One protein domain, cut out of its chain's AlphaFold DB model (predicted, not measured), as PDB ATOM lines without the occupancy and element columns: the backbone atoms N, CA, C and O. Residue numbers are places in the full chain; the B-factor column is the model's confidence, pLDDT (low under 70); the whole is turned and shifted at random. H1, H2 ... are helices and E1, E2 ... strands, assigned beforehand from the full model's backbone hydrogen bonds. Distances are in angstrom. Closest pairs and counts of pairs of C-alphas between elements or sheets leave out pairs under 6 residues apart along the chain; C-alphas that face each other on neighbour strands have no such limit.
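Overview. This is residues 5 to 120 of the 123 residues of an uncharacterized protein of Jimgerdemannia flammicorona (UniProt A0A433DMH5). A tiny two-stranded ribbon, E1 and E2, lies in the middle of a loose, elongated model, with H3 to one side of it and H4 and H5 towards the other. Beyond H3, the short helices H1 and H2 make one end, where residues 5 to 10 of H1 stick out free, while the long loop of residues 59 to 82 reaches out to the opposite end. The 116 printed residues hold five named helices and two named strands in the order H1, H2, H3, E1, H4, E2, H5; E1 and E2 are antiparallel. The class is mostly helix, though under half of the residues are in named elements. The radius of gyration of the C-alphas is 16.8 A, and the spans are 54 by 30 by 23 A.

Arrangement. Start with H1, residues 5 to 13, and H2, residues 19 to 24: they are close but not clearly touching, about perpendicular at 78 degrees, the closest C-alphas being those of Phe 11 and Pro 19, 7.6 A apart. Next, H3, residues 36 to 48, touches H2 with residues 36 to 40 alone, at a steep tilt of 53 degrees, opposite ways; the closest C-alphas are those of Val 20 and Glu 36, 6.1 A apart. Look then at E1, residues 56 to 58, and E2, residues 104 to 106, antiparallel neighbours at 165 degrees: N 57 and O 105 are 2.8 A apart and N 105 and O 57 2.9 A, both within hydrogen-bond range. Residues 96 to 97 pair antiparallel with residues 105 to 106 of E2. H3 and E1 are near each other, and the closest C-alphas of H3 and E2, Val 42 and Val 104, are 6.7 A apart. H4, residues 83 to 92, and H5, residues 110 to 118, are close but not clearly touching, at a steep tilt of 39 degrees, opposite ways; their closest C-alphas, Ile 90 and Cys 116, are 6.4 A apart. H3 is apart from both H4 and H5. In the five helices every O i to N i+4 pair is within hydrogen-bond range.

Along the chain. Find C-alpha 5 at (17.803, -15.482, -52.310), where H1 begins its 12.0 A; H2 follows with 8.8 A. H3 starts at C-alpha 36, (10.755, -37.061, -44.662), and runs 18.0 A. E1 spans 6.5 A, H4 14.3 A and E2 6.7 A. H5, 12.4 A, ends at C-alpha 118, (8.770, -19.004, -21.109).

Size, cuts and confidence. The C-alphas farthest apart, Phe 13 and Gly 71, are 54.8 A from each other. The printed part has no cut; H2 to H3, E1 to H4 and H4 to E2 are long links. Confidence is under 70 at residues 5 to 32 and 64 to 79.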
ATOM      1  N   GLN A   5      17.581 -15.236 -50.889       52.66
ATOM      2  CA  GLN A   5      17.803 -15.482 -52.310       52.66
ATOM      3  C   GLN A   5      18.846 -16.579 -52.551       52.66
ATOM      4  O   GLN A   5      18.622 -17.451 -53.374       52.66
ATOM      5  N   LYS A   6      19.931 -16.624 -51.766       52.19
ATOM      6  CA  LYS A   6      20.934 -17.700 -51.855       52.19
ATOM      7  C   LYS A   6      20.368 -19.056 -51.442       52.19
ATOM      8  O   LYS A   6      20.764 -20.060 -52.017       52.19
ATOM      9  N   LEU A   7      19.448 -19.085 -50.477       44.59
ATOM     10  CA  LEU A   7      18.729 -20.305 -50.102       44.59
ATOM     11  C   LEU A   7      17.824 -20.771 -51.244       44.59
ATOM     12  O   LEU A   7      17.921 -21.918 -51.661       44.59
ATOM     13  N   LYS A   8      17.019 -19.871 -51.821       54.25
ATOM     14  CA  LYS A   8      16.165 -20.173 -52.984       54.25
ATOM     15  C   LYS A   8      16.971 -20.624 -54.206       54.25
ATOM     16  O   LYS A   8      16.580 -21.572 -54.877       54.25
ATOM     17  N   ASP A   9      18.100 -19.978 -54.481       59.56
ATOM     18  CA  ASP A   9      18.976 -20.309 -55.606       59.56
ATOM     19  C   ASP A   9      19.672 -21.662 -55.398       59.56
ATOM     20  O   ASP A   9      19.769 -22.449 -56.336       59.56
ATOM     21  N   TRP A  10      20.080 -21.973 -54.164       46.78
ATOM     22  CA  TRP A  10      20.596 -23.291 -53.788       46.78
ATOM     23  C   TRP A  10      19.528 -24.389 -53.947       46.78
ATOM     24  O   TRP A  10      19.788 -25.402 -54.596       46.78
ATOM     25  N   PHE A  11      18.293 -24.148 -53.488       51.03
ATOM     26  CA  PHE A  11      17.161 -25.064 -53.692       51.03
ATOM     27  C   PHE A  11      16.827 -25.281 -55.178       51.03
ATOM     28  O   PHE A  11      16.517 -26.398 -55.593       51.03
ATOM     29  N   ASN A  12      16.905 -24.233 -56.004       54.31
ATOM     30  CA  ASN A  12      16.653 -24.328 -57.444       54.31
ATOM     31  C   ASN A  12      17.782 -25.046 -58.204       54.31
ATOM     32  O   ASN A  12      17.511 -25.711 -59.207       54.31
ATOM     33  N   PHE A  13      19.032 -24.928 -57.743       47.72
ATOM     34  CA  PHE A  13      20.197 -25.603 -58.321       47.72
ATOM     35  C   PHE A  13      20.180 -27.121 -58.061       47.72
ATOM     36  O   PHE A  13      20.524 -27.899 -58.952       47.72
ATOM     37  N   ASN A  14      19.679 -27.553 -56.904       43.59
ATOM     38  CA  ASN A  14      19.653 -28.959 -56.489       43.59
ATOM     39  C   ASN A  14      18.454 -29.782 -56.993       43.59
ATOM     40  O   ASN A  14      18.230 -30.905 -56.560       43.59
ATOM     41  N   ARG A  15      17.713 -29.298 -57.995       46.94
ATOM     42  CA  ARG A  15      16.535 -29.968 -58.590       46.94
ATOM     43  C   ARG A  15      16.793 -31.340 -59.260       46.94
ATOM     44  O   ARG A  15      15.929 -31.821 -59.991       46.94
ATOM     45  N   ARG A  16      17.980 -31.935 -59.089       46.06
ATOM     46  CA  ARG A  16      18.367 -33.266 -59.599       46.06
ATOM     47  C   ARG A  16      18.422 -34.349 -58.508       46.06
ATOM     48  O   ARG A  16      18.391 -35.520 -58.869       46.06
ATOM     49  N   SER A  17      18.449 -33.976 -57.229       46.94
ATOM     50  CA  SER A  17      18.188 -34.834 -56.062       46.94
ATOM     51  C   SER A  17      16.842 -34.427 -55.456       46.94
ATOM     52  O   SER A  17      16.381 -33.299 -55.664       46.94
ATOM     53  N   THR A  18      16.125 -35.330 -54.779       48.72
ATOM     54  CA  THR A  18      14.877 -34.893 -54.140       48.72
ATOM     55  C   THR A  18      15.229 -33.948 -52.981       48.72
ATOM     56  O   THR A  18      16.226 -34.183 -52.300       48.72
ATOM     57  N   PRO A  19      14.442 -32.887 -52.707       53.59
ATOM     58  CA  PRO A  19      14.718 -31.955 -51.604       53.59
ATOM     59  C   PRO A  19      14.874 -32.630 -50.232       53.59
ATOM     60  O   PRO A  19      15.418 -32.040 -49.307       53.59
ATOM     61  N   VAL A  20      14.377 -33.860 -50.103       50.38
ATOM     62  CA  VAL A  20      14.464 -34.704 -48.911       50.38
ATOM     63  C   VAL A  20      15.869 -35.298 -48.753       50.38
ATOM     64  O   VAL A  20      16.388 -35.315 -47.642       50.38
ATOM     65  N   ASP A  21      16.510 -35.718 -49.847       46.72
ATOM     66  CA  ASP A  21      17.837 -36.351 -49.829       46.72
ATOM     67  C   ASP A  21      18.937 -35.360 -49.411       46.72
ATOM     68  O   ASP A  21      19.850 -35.703 -48.658       46.72
ATOM     69  N   ASP A  22      18.811 -34.099 -49.829       50.31
ATOM     70  CA  ASP A  22      19.762 -33.034 -49.489       50.31
ATOM     71  C   ASP A  22      19.584 -32.521 -48.049       50.31
ATOM     72  O   ASP A  22      20.555 -32.130 -47.399       50.31
ATOM     73  N   LEU A  23      18.351 -32.550 -47.525       48.97
ATOM     74  CA  LEU A  23      18.063 -32.320 -46.105       48.97
ATOM     75  C   LEU A  23      18.453 -33.532 -45.238       48.97
ATOM     76  O   LEU A  23      18.650 -33.403 -44.039       48.97
ATOM     77  N   ALA A  24      18.604 -34.726 -45.798       45.06
ATOM     78  CA  ALA A  24      19.108 -35.871 -45.043       45.06
ATOM     79  C   ALA A  24      20.649 -35.888 -44.955       45.06
ATOM     80  O   ALA A  24      21.198 -36.456 -44.015       45.06
ATOM     81  N   GLN A  25      21.352 -35.255 -45.905       48.94
ATOM     82  CA  GLN A  25      22.820 -35.291 -46.023       48.94
ATOM     83  C   GLN A  25      23.587 -34.253 -45.192       48.94
ATOM     84  O   GLN A  25      24.816 -34.310 -45.134       48.94
ATOM     85  N   SER A  26      22.915 -33.304 -44.537       47.16
ATOM     86  CA  SER A  26      23.601 -32.415 -43.598       47.16
ATOM     87  C   SER A  26      23.656 -33.072 -42.221       47.16
ATOM     88  O   SER A  26      22.667 -33.060 -41.490       47.16
ATOM     89  N   ASP A  27      24.833 -33.565 -41.826       44.84
ATOM     90  CA  ASP A  27      25.140 -34.086 -40.476       44.84
ATOM     91  C   ASP A  27      24.848 -33.085 -39.324       44.84
ATOM     92  O   ASP A  27      25.028 -33.403 -38.150       44.84
ATOM     93  N   MET A  28      24.389 -31.864 -39.634       50.69
ATOM     94  CA  MET A  28      23.968 -30.820 -38.691       50.69
ATOM     95  C   MET A  28      22.445 -30.649 -38.559       50.69
ATOM     96  O   MET A  28      22.002 -29.787 -37.795       50.69
ATOM     97  N   LEU A  29      21.624 -31.410 -39.286       54.78
ATOM     98  CA  LEU A  29      20.172 -31.262 -39.198       54.78
ATOM     99  C   LEU A  29      19.622 -31.907 -37.924       54.78
ATOM    100  O   LEU A  29      19.975 -33.024 -37.547       54.78
ATOM    101  N   CYS A  30      18.744 -31.168 -37.240       60.06
ATOM    102  CA  CYS A  30      18.044 -31.657 -36.058       60.06
ATOM    103  C   CYS A  30      17.340 -32.985 -36.404       60.06
ATOM    104  O   CYS A  30      16.733 -33.055 -37.477       60.06
ATOM    105  N   PRO A  31      17.341 -34.010 -35.526       67.81
ATOM    106  CA  PRO A  31      16.743 -35.320 -35.816       67.81
ATOM    107  C   PRO A  31      15.292 -35.270 -36.322       67.81
ATOM    108  O   PRO A  31      14.843 -36.182 -37.007       67.81
ATOM    109  N   ALA A  32      14.558 -34.192 -36.022       67.38
ATOM    110  CA  ALA A  32      13.218 -33.947 -36.556       67.38
ATOM    111  C   ALA A  32      13.188 -33.873 -38.084       67.38
ATOM    112  O   ALA A  32      12.291 -34.425 -38.709       67.38
ATOM    113  N   LEU A  33      14.174 -33.213 -38.686       70.06
ATOM    114  CA  LEU A  33      14.222 -32.931 -40.119       70.06
ATOM    115  C   LEU A  33      14.772 -34.103 -40.939       70.06
ATOM    116  O   LEU A  33      14.662 -34.087 -42.158       70.06
ATOM    117  N   GLN A  34      15.300 -35.140 -40.280       71.19
ATOM    118  CA  GLN A  34      15.674 -36.402 -40.926       71.19
ATOM    119  C   GLN A  34      14.447 -37.247 -41.303       71.19
ATOM    120  O   GLN A  34      14.546 -38.156 -42.125       71.19
ATOM    121  N   ARG A  35      13.278 -36.965 -40.713       74.00
ATOM    122  CA  ARG A  35      12.015 -37.602 -41.093       74.00
ATOM    123  C   ARG A  35      11.431 -36.880 -42.299       74.00
ATOM    124  O   ARG A  35      11.081 -35.703 -42.207       74.00
ATOM    125  N   GLU A  36      11.271 -37.605 -43.402       77.44
ATOM    126  CA  GLU A  36      10.755 -37.061 -44.662       77.44
ATOM    127  C   GLU A  36       9.410 -36.338 -44.483       77.44
ATOM    128  O   GLU A  36       9.207 -35.255 -45.036       77.44
ATOM    129  N   GLU A  37       8.504 -36.898 -43.679       81.69
ATOM    130  CA  GLU A  37       7.206 -36.285 -43.384       81.69
ATOM    131  C   GLU A  37       7.335 -34.876 -42.773       81.69
ATOM    132  O   GLU A  37       6.674 -33.938 -43.222       81.69
ATOM    133  N   ILE A  38       8.236 -34.698 -41.804       81.25
ATOM    134  CA  ILE A  38       8.459 -33.432 -41.102       81.25
ATOM    135  C   ILE A  38       9.204 -32.465 -42.020       81.25
ATOM    136  O   ILE A  38       8.836 -31.296 -42.103       81.25
ATOM    137  N   ALA A  39      10.199 -32.949 -42.768       82.31
ATOM    138  CA  ALA A  39      10.923 -32.144 -43.745       82.31
ATOM    139  C   ALA A  39       9.976 -31.542 -44.798       82.31
ATOM    140  O   ALA A  39      10.040 -30.346 -45.085       82.31
ATOM    141  N   ARG A  40       9.034 -32.336 -45.326       83.56
ATOM    142  CA  ARG A  40       8.011 -31.863 -46.276       83.56
ATOM    143  C   ARG A  40       7.070 -30.828 -45.655       83.56
ATOM    144  O   ARG A  40       6.724 -29.848 -46.322       83.56
ATOM    145  N   LEU A  41       6.670 -31.015 -44.396       83.56
ATOM    146  CA  LEU A  41       5.851 -30.038 -43.669       83.56
ATOM    147  C   LEU A  41       6.598 -28.718 -43.467       83.56
ATOM    148  O   LEU A  41       6.034 -27.661 -43.728       83.56
ATOM    149  N   VAL A  42       7.874 -28.768 -43.083       85.31
ATOM    150  CA  VAL A  42       8.716 -27.575 -42.906       85.31
ATOM    151  C   VAL A  42       8.944 -26.852 -44.231       85.31
ATOM    152  O   VAL A  42       8.808 -25.634 -44.290       85.31
ATOM    153  N   LEU A  43       9.206 -27.574 -45.321       85.19
ATOM    154  CA  LEU A  43       9.297 -26.965 -46.651       85.19
ATOM    155  C   LEU A  43       7.984 -26.281 -47.051       85.19
ATOM    156  O   LEU A  43       7.999 -25.172 -47.579       85.19
ATOM    157  N   THR A  44       6.846 -26.911 -46.756       85.50
ATOM    158  CA  THR A  44       5.523 -26.326 -47.021       85.50
ATOM    159  C   THR A  44       5.268 -25.084 -46.167       85.50
ATOM    160  O   THR A  44       4.739 -24.095 -46.672       85.50
ATOM    161  N   ALA A  45       5.667 -25.117 -44.894       86.19
ATOM    162  CA  ALA A  45       5.610 -23.983 -43.980       86.19
ATOM    163  C   ALA A  45       6.391 -22.787 -44.548       86.19
ATOM    164  O   ALA A  45       5.831 -21.700 -44.693       86.19
ATOM    165  N   ILE A  46       7.645 -23.015 -44.952       85.56
ATOM    166  CA  ILE A  46       8.534 -21.992 -45.518       85.56
ATOM    167  C   ILE A  46       7.968 -21.402 -46.816       85.56
ATOM    168  O   ILE A  46       8.013 -20.190 -47.003       85.56
ATOM    169  N   ASP A  47       7.449 -22.240 -47.716       84.44
ATOM    170  CA  ASP A  47       6.980 -21.801 -49.037       84.44
ATOM    171  C   ASP A  47       5.649 -21.036 -48.980       84.44
ATOM    172  O   ASP A  47       5.457 -20.066 -49.712       84.44
ATOM    173  N   LYS A  48       4.719 -21.465 -48.115       85.75
ATOM    174  CA  LYS A  48       3.317 -21.009 -48.177       85.75
ATOM    175  C   LYS A  48       2.844 -20.183 -46.992       85.75
ATOM    176  O   LYS A  48       1.840 -19.485 -47.128       85.75
ATOM    177  N   TYR A  49       3.503 -20.287 -45.844       83.69
ATOM    178  CA  TYR A  49       2.989 -19.725 -44.595       83.69
ATOM    179  C   TYR A  49       3.934 -18.701 -43.968       83.69
ATOM    180  O   TYR A  49       3.459 -17.735 -43.375       83.69
ATOM    181  N   MET A  50       5.247 -18.886 -44.105       85.19
ATOM    182  CA  MET A  50       6.240 -18.007 -43.491       85.19
ATOM    183  C   MET A  50       6.503 -16.765 -44.345       85.19
ATOM    184  O   MET A  50       6.722 -16.840 -45.556       85.19
ATOM    185  N   LYS A  51       6.548 -15.606 -43.693       85.69
ATOM    186  CA  LYS A  51       7.196 -14.405 -44.223       85.69
ATOM    187  C   LYS A  51       8.698 -14.465 -43.938       85.69
ATOM    188  O   LYS A  51       9.180 -15.305 -43.181       85.69
ATOM    189  N   THR A  52       9.451 -13.564 -44.570       76.44
ATOM    190  CA  THR A  52      10.883 -13.398 -44.285       76.44
ATOM    191  C   THR A  52      11.084 -13.174 -42.784       76.44
ATOM    192  O   THR A  52      10.503 -12.245 -42.234       76.44
ATOM    193  N   ASP A  53      11.912 -14.019 -42.166       80.06
ATOM    194  CA  ASP A  53      12.286 -13.998 -40.743       80.06
ATOM    195  C   ASP A  53      11.191 -14.388 -39.733       80.06
ATOM    196  O   ASP A  53      11.410 -14.246 -38.526       80.06
ATOM    197  N   ASP A  54      10.052 -14.937 -40.177       86.75
ATOM    198  CA  ASP A  54       9.098 -15.540 -39.242       86.75
ATOM    199  C   ASP A  54       9.775 -16.720 -38.516       86.75
ATOM    200  O   ASP A  54      10.369 -17.589 -39.159       86.75
ATOM    201  N   PRO A  55       9.726 -16.785 -37.180       90.62
ATOM    202  CA  PRO A  55      10.223 -17.944 -36.455       90.62
ATOM    203  C   PRO A  55       9.257 -19.126 -36.563       90.62
ATOM    204  O   PRO A  55       8.035 -18.961 -36.566       90.62
ATOM    205  N   ALA A  56       9.817 -20.334 -36.586       89.69
ATOM    206  CA  ALA A  56       9.058 -21.578 -36.562       89.69
ATOM    207  C   ALA A  56       9.544 -22.497 -35.438       89.69
ATOM    208  O   ALA A  56      10.747 -22.663 -35.230       89.69
ATOM    209  N   LEU A  57       8.593 -23.122 -34.750       89.50
ATOM    210  CA  LEU A  57       8.814 -24.180 -33.776       89.50
ATOM    211  C   LEU A  57       8.475 -25.524 -34.426       89.50
ATOM    212  O   LEU A  57       7.360 -25.718 -34.910       89.50
ATOM    213  N   VAL A  58       9.428 -26.456 -34.422       89.44
ATOM    214  CA  VAL A  58       9.228 -27.831 -34.901       89.44
ATOM    215  C   VAL A  58       9.221 -28.766 -33.698       89.44
ATOM    216  O   VAL A  58      10.223 -28.876 -32.991       89.44
ATOM    217  N   VAL A  59       8.099 -29.443 -33.467       86.94
ATOM    218  CA  VAL A  59       7.886 -30.311 -32.307       86.94
ATOM    219  C   VAL A  59       7.813 -31.765 -32.751       86.94
ATOM    220  O   VAL A  59       7.060 -32.121 -33.653       86.94
ATOM    221  N   GLN A  60       8.574 -32.626 -32.079       85.25
ATOM    222  CA  GLN A  60       8.391 -34.072 -32.150       85.25
ATOM    223  C   GLN A  60       7.750 -34.563 -30.859       85.25
ATOM    224  O   GLN A  60       8.347 -34.482 -29.786       85.25
ATOM    225  N   TRP A  61       6.546 -35.112 -30.968       82.88
ATOM    226  CA  TRP A  61       5.837 -35.662 -29.823       82.88
ATOM    227  C   TRP A  61       6.328 -37.071 -29.513       82.88
ATOM    228  O   TRP A  61       6.244 -37.977 -30.342       82.88
ATOM    229  N   ASN A  62       6.785 -37.284 -28.283       78.00
ATOM    230  CA  ASN A  62       6.956 -38.625 -27.750       78.00
ATOM    231  C   ASN A  62       5.678 -39.015 -27.008       78.00
ATOM    232  O   ASN A  62       5.540 -38.693 -25.832       78.00
ATOM    233  N   ALA A  63       4.755 -39.709 -27.680       70.38
ATOM    234  CA  ALA A  63       3.485 -40.116 -27.079       70.38
ATOM    235  C   ALA A  63       3.686 -40.900 -25.770       70.38
ATOM    236  O   ALA A  63       2.964 -40.660 -24.816       70.38
ATOM    237  N   ASN A  64       4.726 -41.733 -25.656       68.94
ATOM    238  CA  ASN A  64       5.037 -42.461 -24.416       68.94
ATOM    239  C   ASN A  64       5.469 -41.544 -23.258       68.94
ATOM    240  O   ASN A  64       5.425 -41.953 -22.104       68.94
ATOM    241  N   GLY A  65       5.896 -40.315 -23.555       66.00
ATOM    242  CA  GLY A  65       6.148 -39.281 -22.550       66.00
ATOM    243  C   GLY A  65       4.869 -38.656 -21.980       66.00
ATOM    244  O   GLY A  65       4.939 -38.013 -20.937       66.00
ATOM    245  N   PHE A  66       3.725 -38.864 -22.640       67.50
ATOM    246  CA  PHE A  66       2.412 -38.325 -22.268       67.50
ATOM    247  C   PHE A  66       1.360 -39.408 -21.982       67.50
ATOM    248  O   PHE A  66       0.344 -39.109 -21.364       67.50
ATOM    249  N   LEU A  67       1.564 -40.641 -22.460       57.25
ATOM    250  CA  LEU A  67       0.559 -41.698 -22.441       57.25
ATOM    251  C   LEU A  67       0.445 -42.407 -21.091       57.25
ATOM    252  O   LEU A  67       1.373 -43.059 -20.610       57.25
ATOM    253  N   ASP A  68      -0.794 -42.348 -20.610       50.88
ATOM    254  CA  ASP A  68      -1.537 -43.343 -19.846       50.88
ATOM    255  C   ASP A  68      -1.449 -44.745 -20.481       50.88
ATOM    256  O   ASP A  68      -1.954 -44.995 -21.579       50.88
ATOM    257  N   ALA A  69      -0.899 -45.714 -19.751       46.75
ATOM    258  CA  ALA A  69      -1.377 -47.088 -19.881       46.75
ATOM    259  C   ALA A  69      -2.677 -47.207 -19.066       46.75
ATOM    260  O   ALA A  69      -2.774 -46.613 -17.991       46.75
ATOM    261  N   HIS A  70      -3.669 -47.970 -19.546       41.31
ATOM    262  CA  HIS A  70      -4.920 -48.231 -18.816       41.31
ATOM    263  C   HIS A  70      -4.637 -48.563 -17.336       41.31
ATOM    264  O   HIS A  70      -4.094 -49.624 -17.033       41.31
ATOM    265  N   GLY A  71      -5.010 -47.652 -16.428       52.81
ATOM    266  CA  GLY A  71      -4.851 -47.808 -14.978       52.81
ATOM    267  C   GLY A  71      -3.734 -46.992 -14.316       52.81
ATOM    268  O   GLY A  71      -3.601 -47.085 -13.099       52.81
ATOM    269  N   ASN A  72      -2.957 -46.191 -15.051       48.88
ATOM    270  CA  ASN A  72      -1.912 -45.356 -14.458       48.88
ATOM    271  C   ASN A  72      -2.105 -43.904 -14.890       48.88
ATOM    272  O   ASN A  72      -1.961 -43.626 -16.076       48.88
ATOM    273  N   PRO A  73      -2.487 -43.002 -13.980       50.75
ATOM    274  CA  PRO A  73      -2.938 -41.694 -14.383       50.75
ATOM    275  C   PRO A  73      -1.655 -40.874 -14.647       50.75
ATOM    276  O   PRO A  73      -0.884 -40.663 -13.722       50.75
ATOM    277  N   GLY A  74      -1.424 -40.432 -15.889       52.91
ATOM    278  CA  GLY A  74      -0.381 -39.518 -16.399       52.91
ATOM    279  C   GLY A  74       1.020 -39.592 -15.770       52.91
ATOM    280  O   GLY A  74       1.386 -40.524 -15.067       52.91
ATOM    281  N   ARG A  75       1.838 -38.545 -15.943       53.41
ATOM    282  CA  ARG A  75       3.043 -38.372 -15.102       53.41
ATOM    283  C   ARG A  75       2.688 -38.316 -13.603       53.41
ATOM    284  O   ARG A  75       3.543 -38.638 -12.789       53.41
ATOM    285  N   ASN A  76       1.443 -37.915 -13.280       54.09
ATOM    286  CA  ASN A  76       0.832 -37.841 -11.938       54.09
ATOM    287  C   ASN A  76      -0.715 -37.946 -11.913       54.09
ATOM    288  O   ASN A  76      -1.335 -37.765 -10.867       54.09
ATOM    289  N   GLY A  77      -1.368 -38.155 -13.054       58.75
ATOM    290  CA  GLY A  77      -2.811 -38.413 -13.088       58.75
ATOM    291  C   GLY A  77      -3.717 -37.230 -13.276       58.75
ATOM    292  O   GLY A  77      -4.913 -37.285 -12.994       58.75
ATOM    293  N   ILE A  78      -3.136 -36.160 -13.788       67.31
ATOM    294  CA  ILE A  78      -3.824 -34.914 -14.034       67.31
ATOM    295  C   ILE A  78      -4.218 -34.897 -15.509       67.31
ATOM    296  O   ILE A  78      -3.364 -34.786 -16.380       67.31
ATOM    297  N   ILE A  79      -5.524 -34.975 -15.778       67.06
ATOM    298  CA  ILE A  79      -6.104 -35.018 -17.135       67.06
ATOM    299  C   ILE A  79      -5.615 -33.856 -18.014       67.06
ATOM    300  O   ILE A  79      -5.471 -34.018 -19.221       67.06
ATOM    301  N   ALA A  80      -5.321 -32.695 -17.421       71.81
ATOM    302  CA  ALA A  80      -4.815 -31.520 -18.130       71.81
ATOM    303  C   ALA A  80      -3.338 -31.627 -18.573       71.81
ATOM    304  O   ALA A  80      -2.878 -30.770 -19.319       71.81
ATOM    305  N   GLN A  81      -2.593 -32.652 -18.140       78.62
ATOM    306  CA  GLN A  81      -1.170 -32.836 -18.456       78.62
ATOM    307  C   GLN A  81      -0.960 -33.715 -19.694       78.62
ATOM    308  O   GLN A  81      -0.376 -34.794 -19.621       78.62
ATOM    309  N   ASN A  82      -1.485 -33.278 -20.836       79.38
ATOM    310  CA  ASN A  82      -1.474 -34.051 -22.079       79.38
ATOM    311  C   ASN A  82      -0.931 -33.230 -23.265       79.38
ATOM    312  O   ASN A  82      -0.755 -32.014 -23.173       79.38
ATOM    313  N   VAL A  83      -0.685 -33.899 -24.399       85.12
ATOM    314  CA  VAL A  83      -0.194 -33.263 -25.640       85.12
ATOM    315  C   VAL A  83      -1.115 -32.131 -26.104       85.12
ATOM    316  O   VAL A  83      -0.633 -31.074 -26.505       85.12
ATOM    317  N   GLN A  84      -2.434 -32.321 -26.003       86.56
ATOM    318  CA  GLN A  84      -3.415 -31.327 -26.435       86.56
ATOM    319  C   GLN A  84      -3.297 -30.019 -25.648       86.56
ATOM    320  O   GLN A  84      -3.466 -28.952 -26.227       86.56
ATOM    321  N   ALA A  85      -2.966 -30.075 -24.356       86.56
ATOM    322  CA  ALA A  85      -2.759 -28.879 -23.544       86.56
ATOM    323  C   ALA A  85      -1.539 -28.067 -24.007       86.56
ATOM    324  O   ALA A  85      -1.591 -26.840 -24.017       86.56
ATOM    325  N   ILE A  86      -0.466 -28.736 -24.443       90.81
ATOM    326  CA  ILE A  86       0.721 -28.058 -24.987       90.81
ATOM    327  C   ILE A  86       0.412 -27.462 -26.363       90.81
ATOM    328  O   ILE A  86       0.782 -26.321 -26.625       90.81
ATOM    329  N   ILE A  87      -0.300 -28.195 -27.226       92.50
ATOM    330  CA  ILE A  87      -0.752 -27.672 -28.526       92.50
ATOM    331  C   ILE A  87      -1.609 -26.422 -28.318       92.50
ATOM    332  O   ILE A  87      -1.344 -25.397 -28.940       92.50
ATOM    333  N   GLN A  88      -2.592 -26.491 -27.413       92.75
ATOM    334  CA  GLN A  88      -3.475 -25.366 -27.119       92.75
ATOM    335  C   GLN A  88      -2.684 -24.153 -26.624       92.75
ATOM    336  O   GLN A  88      -2.879 -23.055 -27.137       92.75
ATOM    337  N   HIS A  89      -1.742 -24.357 -25.699       93.94
ATOM    338  CA  HIS A  89      -0.854 -23.299 -25.212       93.94
ATOM    339  C   HIS A  89      -0.089 -22.620 -26.354       93.94
ATOM    340  O   HIS A  89      -0.103 -21.397 -26.471       93.94
ATOM    341  N   ILE A  90       0.523 -23.406 -27.243       95.50
ATOM    342  CA  ILE A  90       1.255 -22.888 -28.407       95.50
ATOM    343  C   ILE A  90       0.336 -22.049 -29.308       95.50
ATOM    344  O   ILE A  90       0.726 -20.964 -29.750       95.50
ATOM    345  N   THR A  91      -0.890 -22.518 -29.560       94.44
ATOM    346  CA  THR A  91      -1.862 -21.775 -30.374       94.44
ATOM    347  C   THR A  91      -2.366 -20.507 -29.684       94.44
ATOM    348  O   THR A  91      -2.500 -19.476 -30.342       94.44
ATOM    349  N   ASP A  92      -2.561 -20.532 -28.362       94.12
ATOM    350  CA  ASP A  92      -2.987 -19.373 -27.567       94.12
ATOM    351  C   ASP A  92      -1.906 -18.281 -27.537       94.12
ATOM    352  O   ASP A  92      -2.213 -17.089 -27.536       94.12
ATOM    353  N   CYS A  93      -0.628 -18.670 -27.605       92.75
ATOM    354  CA  CYS A  93       0.496 -17.747 -27.771       92.75
ATOM    355  C   CYS A  93       0.647 -17.190 -29.202       92.75
ATOM    356  O   CYS A  93       1.586 -16.438 -29.477       92.75
ATOM    357  N   GLY A  94      -0.262 -17.530 -30.121       91.56
ATOM    358  CA  GLY A  94      -0.265 -17.043 -31.501       91.56
ATOM    359  C   GLY A  94       0.529 -17.907 -32.482       91.56
ATOM    360  O   GLY A  94       0.806 -17.452 -33.593       91.56
ATOM    361  N   GLY A  95       0.899 -19.131 -32.094       93.50
ATOM    362  CA  GLY A  95       1.478 -20.116 -33.000       93.50
ATOM    363  C   GLY A  95       0.441 -20.616 -34.008       93.50
ATOM    364  O   GLY A  95      -0.594 -21.167 -33.637       93.50
ATOM    365  N   VAL A  96       0.723 -20.453 -35.299       94.44
ATOM    366  CA  VAL A  96      -0.112 -20.973 -36.387       94.44
ATOM    367  C   VAL A  96       0.327 -22.391 -36.713       94.44
ATOM    368  O   VAL A  96       1.432 -22.598 -37.212       94.44
ATOM    369  N   ASP A  97      -0.548 -23.360 -36.456       93.06
ATOM    370  CA  ASP A  97      -0.319 -24.760 -36.803       93.06
ATOM    371  C   ASP A  97      -0.394 -24.976 -38.318       93.06
ATOM    372  O   ASP A  97      -1.431 -24.779 -38.963       93.06
ATOM    373  N   VAL A  98       0.723 -25.398 -38.896       90.56
ATOM    374  CA  VAL A  98       0.823 -25.658 -40.324       90.56
ATOM    375  C   VAL A  98       0.056 -26.932 -40.659       90.56
ATOM    376  O   VAL A  98       0.429 -28.040 -40.270       90.56
ATOM    377  N   LEU A  99      -1.007 -26.763 -41.450       88.25
ATOM    378  CA  LEU A  99      -1.863 -27.842 -41.954       88.25
ATOM    379  C   LEU A  99      -2.578 -28.661 -40.858       88.25
ATOM    380  O   LEU A  99      -3.121 -29.717 -41.168       88.25
ATOM    381  N   ASN A 100      -2.628 -28.174 -39.610       89.75
ATOM    382  CA  ASN A 100      -3.234 -28.883 -38.475       89.75
ATOM    383  C   ASN A 100      -2.580 -30.257 -38.207       89.75
ATOM    384  O   ASN A 100      -3.250 -31.229 -37.856       89.75
ATOM    385  N   HIS A 101      -1.266 -30.350 -38.434       87.62
ATOM    386  CA  HIS A 101      -0.463 -31.543 -38.141       87.62
ATOM    387  C   HIS A 101       0.177 -31.484 -36.745       87.62
ATOM    388  O   HIS A 101       0.873 -32.427 -36.357       87.62
ATOM    389  N   HIS A 102       0.003 -30.380 -36.009       92.38
ATOM    390  CA  HIS A 102       0.527 -30.164 -34.660       92.38
ATOM    391  C   HIS A 102       2.051 -30.332 -34.545       92.38
ATOM    392  O   HIS A 102       2.569 -30.626 -33.474       92.38
ATOM    393  N   THR A 103       2.784 -30.195 -35.651       90.56
ATOM    394  CA  THR A 103       4.224 -30.508 -35.736       90.56
ATOM    395  C   THR A 103       5.058 -29.267 -36.023       90.56
ATOM    396  O   THR A 103       6.158 -29.130 -35.497       90.56
ATOM    397  N   VAL A 104       4.551 -28.359 -36.855       91.88
ATOM    398  CA  VAL A 104       5.239 -27.121 -37.226       91.88
ATOM    399  C   VAL A 104       4.316 -25.962 -36.894       91.88
ATOM    400  O   VAL A 104       3.210 -25.888 -37.423       91.88
ATOM    401  N   PHE A 105       4.782 -25.062 -36.035       93.75
ATOM    402  CA  PHE A 105       4.052 -23.866 -35.633       93.75
ATOM    403  C   PHE A 105       4.835 -22.630 -36.047       93.75
ATOM    404  O   PHE A 105       6.016 -22.510 -35.726       93.75
ATOM    405  N   ILE A 106       4.189 -21.709 -36.755       93.81
ATOM    406  CA  ILE A 106       4.806 -20.453 -37.190       93.81
ATOM    407  C   ILE A 106       4.340 -19.338 -36.272       93.81
ATOM    408  O   ILE A 106       3.148 -19.202 -36.006       93.81
ATOM    409  N   PHE A 107       5.278 -18.524 -35.811       93.06
ATOM    410  CA  PHE A 107       4.998 -17.400 -34.935       93.06
ATOM    411  C   PHE A 107       5.148 -16.079 -35.689       93.06
ATOM    412  O   PHE A 107       6.012 -15.955 -36.554       93.06
ATOM    413  N   PRO A 108       4.356 -15.054 -35.336       88.31
ATOM    414  CA  PRO A 108       4.407 -13.765 -36.019       88.31
ATOM    415  C   PRO A 108       5.679 -12.961 -35.708       88.31
ATOM    416  O   PRO A 108       6.008 -12.038 -36.444       88.31
ATOM    417  N   THR A 109       6.363 -13.240 -34.587       89.19
ATOM    418  CA  THR A 109       7.608 -12.566 -34.179       89.19
ATOM    419  C   THR A 109       8.466 -13.464 -33.283       89.19
ATOM    420  O   THR A 109       7.946 -14.351 -32.602       89.19
ATOM    421  N   GLY A 110       9.772 -13.176 -33.196       88.06
ATOM    422  CA  GLY A 110      10.685 -13.843 -32.249       88.06
ATOM    423  C   GLY A 110      10.281 -13.675 -30.784       88.06
ATOM    424  O   GLY A 110      10.456 -14.590 -29.981       88.06
ATOM    425  N   ASN A 111       9.673 -12.536 -30.441       91.75
ATOM    426  CA  ASN A 111       9.186 -12.277 -29.087       91.75
ATOM    427  C   ASN A 111       7.981 -13.154 -28.739       91.75
ATOM    428  O   ASN A 111       7.917 -13.653 -27.622       91.75
ATOM    429  N   ALA A 112       7.059 -13.375 -29.684       90.06
ATOM    430  CA  ALA A 112       5.910 -14.256 -29.471       90.06
ATOM    431  C   ALA A 112       6.353 -15.700 -29.196       90.06
ATOM    432  O   ALA A 112       5.867 -16.317 -28.253       90.06
ATOM    433  N   LEU A 113       7.335 -16.201 -29.956       93.38
ATOM    434  CA  LEU A 113       7.934 -17.511 -29.689       93.38
ATOM    435  C   LEU A 113       8.613 -17.547 -28.311       93.38
ATOM    436  O   LEU A 113       8.344 -18.440 -27.516       93.38
ATOM    437  N   THR A 114       9.451 -16.553 -28.002       92.75
ATOM    438  CA  THR A 114      10.169 -16.492 -26.716       92.75
ATOM    439  C   THR A 114       9.211 -16.493 -25.524       92.75
ATOM    440  O   THR A 114       9.452 -17.164 -24.522       92.75
ATOM    441  N   GLU A 115       8.122 -15.731 -25.608       92.25
ATOM    442  CA  GLU A 115       7.131 -15.661 -24.537       92.25
ATOM    443  C   GLU A 115       6.329 -16.960 -24.419       92.25
ATOM    444  O   GLU A 115       6.088 -17.440 -23.310       92.25
ATOM    445  N   CYS A 116       5.989 -17.578 -25.555       93.69
ATOM    446  CA  CYS A 116       5.368 -18.898 -25.588       93.69
ATOM    447  C   CYS A 116       6.216 -19.932 -24.840       93.69
ATOM    448  O   CYS A 116       5.689 -20.665 -24.007       93.69
ATOM    449  N   GLU A 117       7.526 -19.969 -25.104       91.56
ATOM    450  CA  GLU A 117       8.459 -20.900 -24.461       91.56
ATOM    451  C   GLU A 117       8.588 -20.646 -22.955       91.56
ATOM    452  O   GLU A 117       8.584 -21.588 -22.164       91.56
ATOM    453  N   ARG A 118       8.663 -19.377 -22.532       91.94
ATOM    454  CA  ARG A 118       8.770 -19.004 -21.109       91.94
ATOM    455  C   ARG A 118       7.546 -19.372 -20.286       91.94
ATOM    456  O   ARG A 118       7.669 -19.591 -19.083       91.94
ATOM    457  N   THR A 119       6.384 -19.387 -20.922       91.62
ATOM    458  CA  THR A 119       5.097 -19.653 -20.277       91.62
ATOM    459  C   THR A 119       4.647 -21.100 -20.443       91.62
ATOM    460  O   THR A 119       3.553 -21.437 -19.994       91.62
ATOM    461  N   LEU A 120       5.484 -21.959 -21.047       87.69
ATOM    462  CA  LEU A 120       5.184 -23.379 -21.174       87.69
ATOM    463  C   LEU A 120       4.838 -23.981 -19.803       87.69
ATOM    464  O   LEU A 120       5.508 -23.683 -18.806       87.69
TER     465      LEU A 120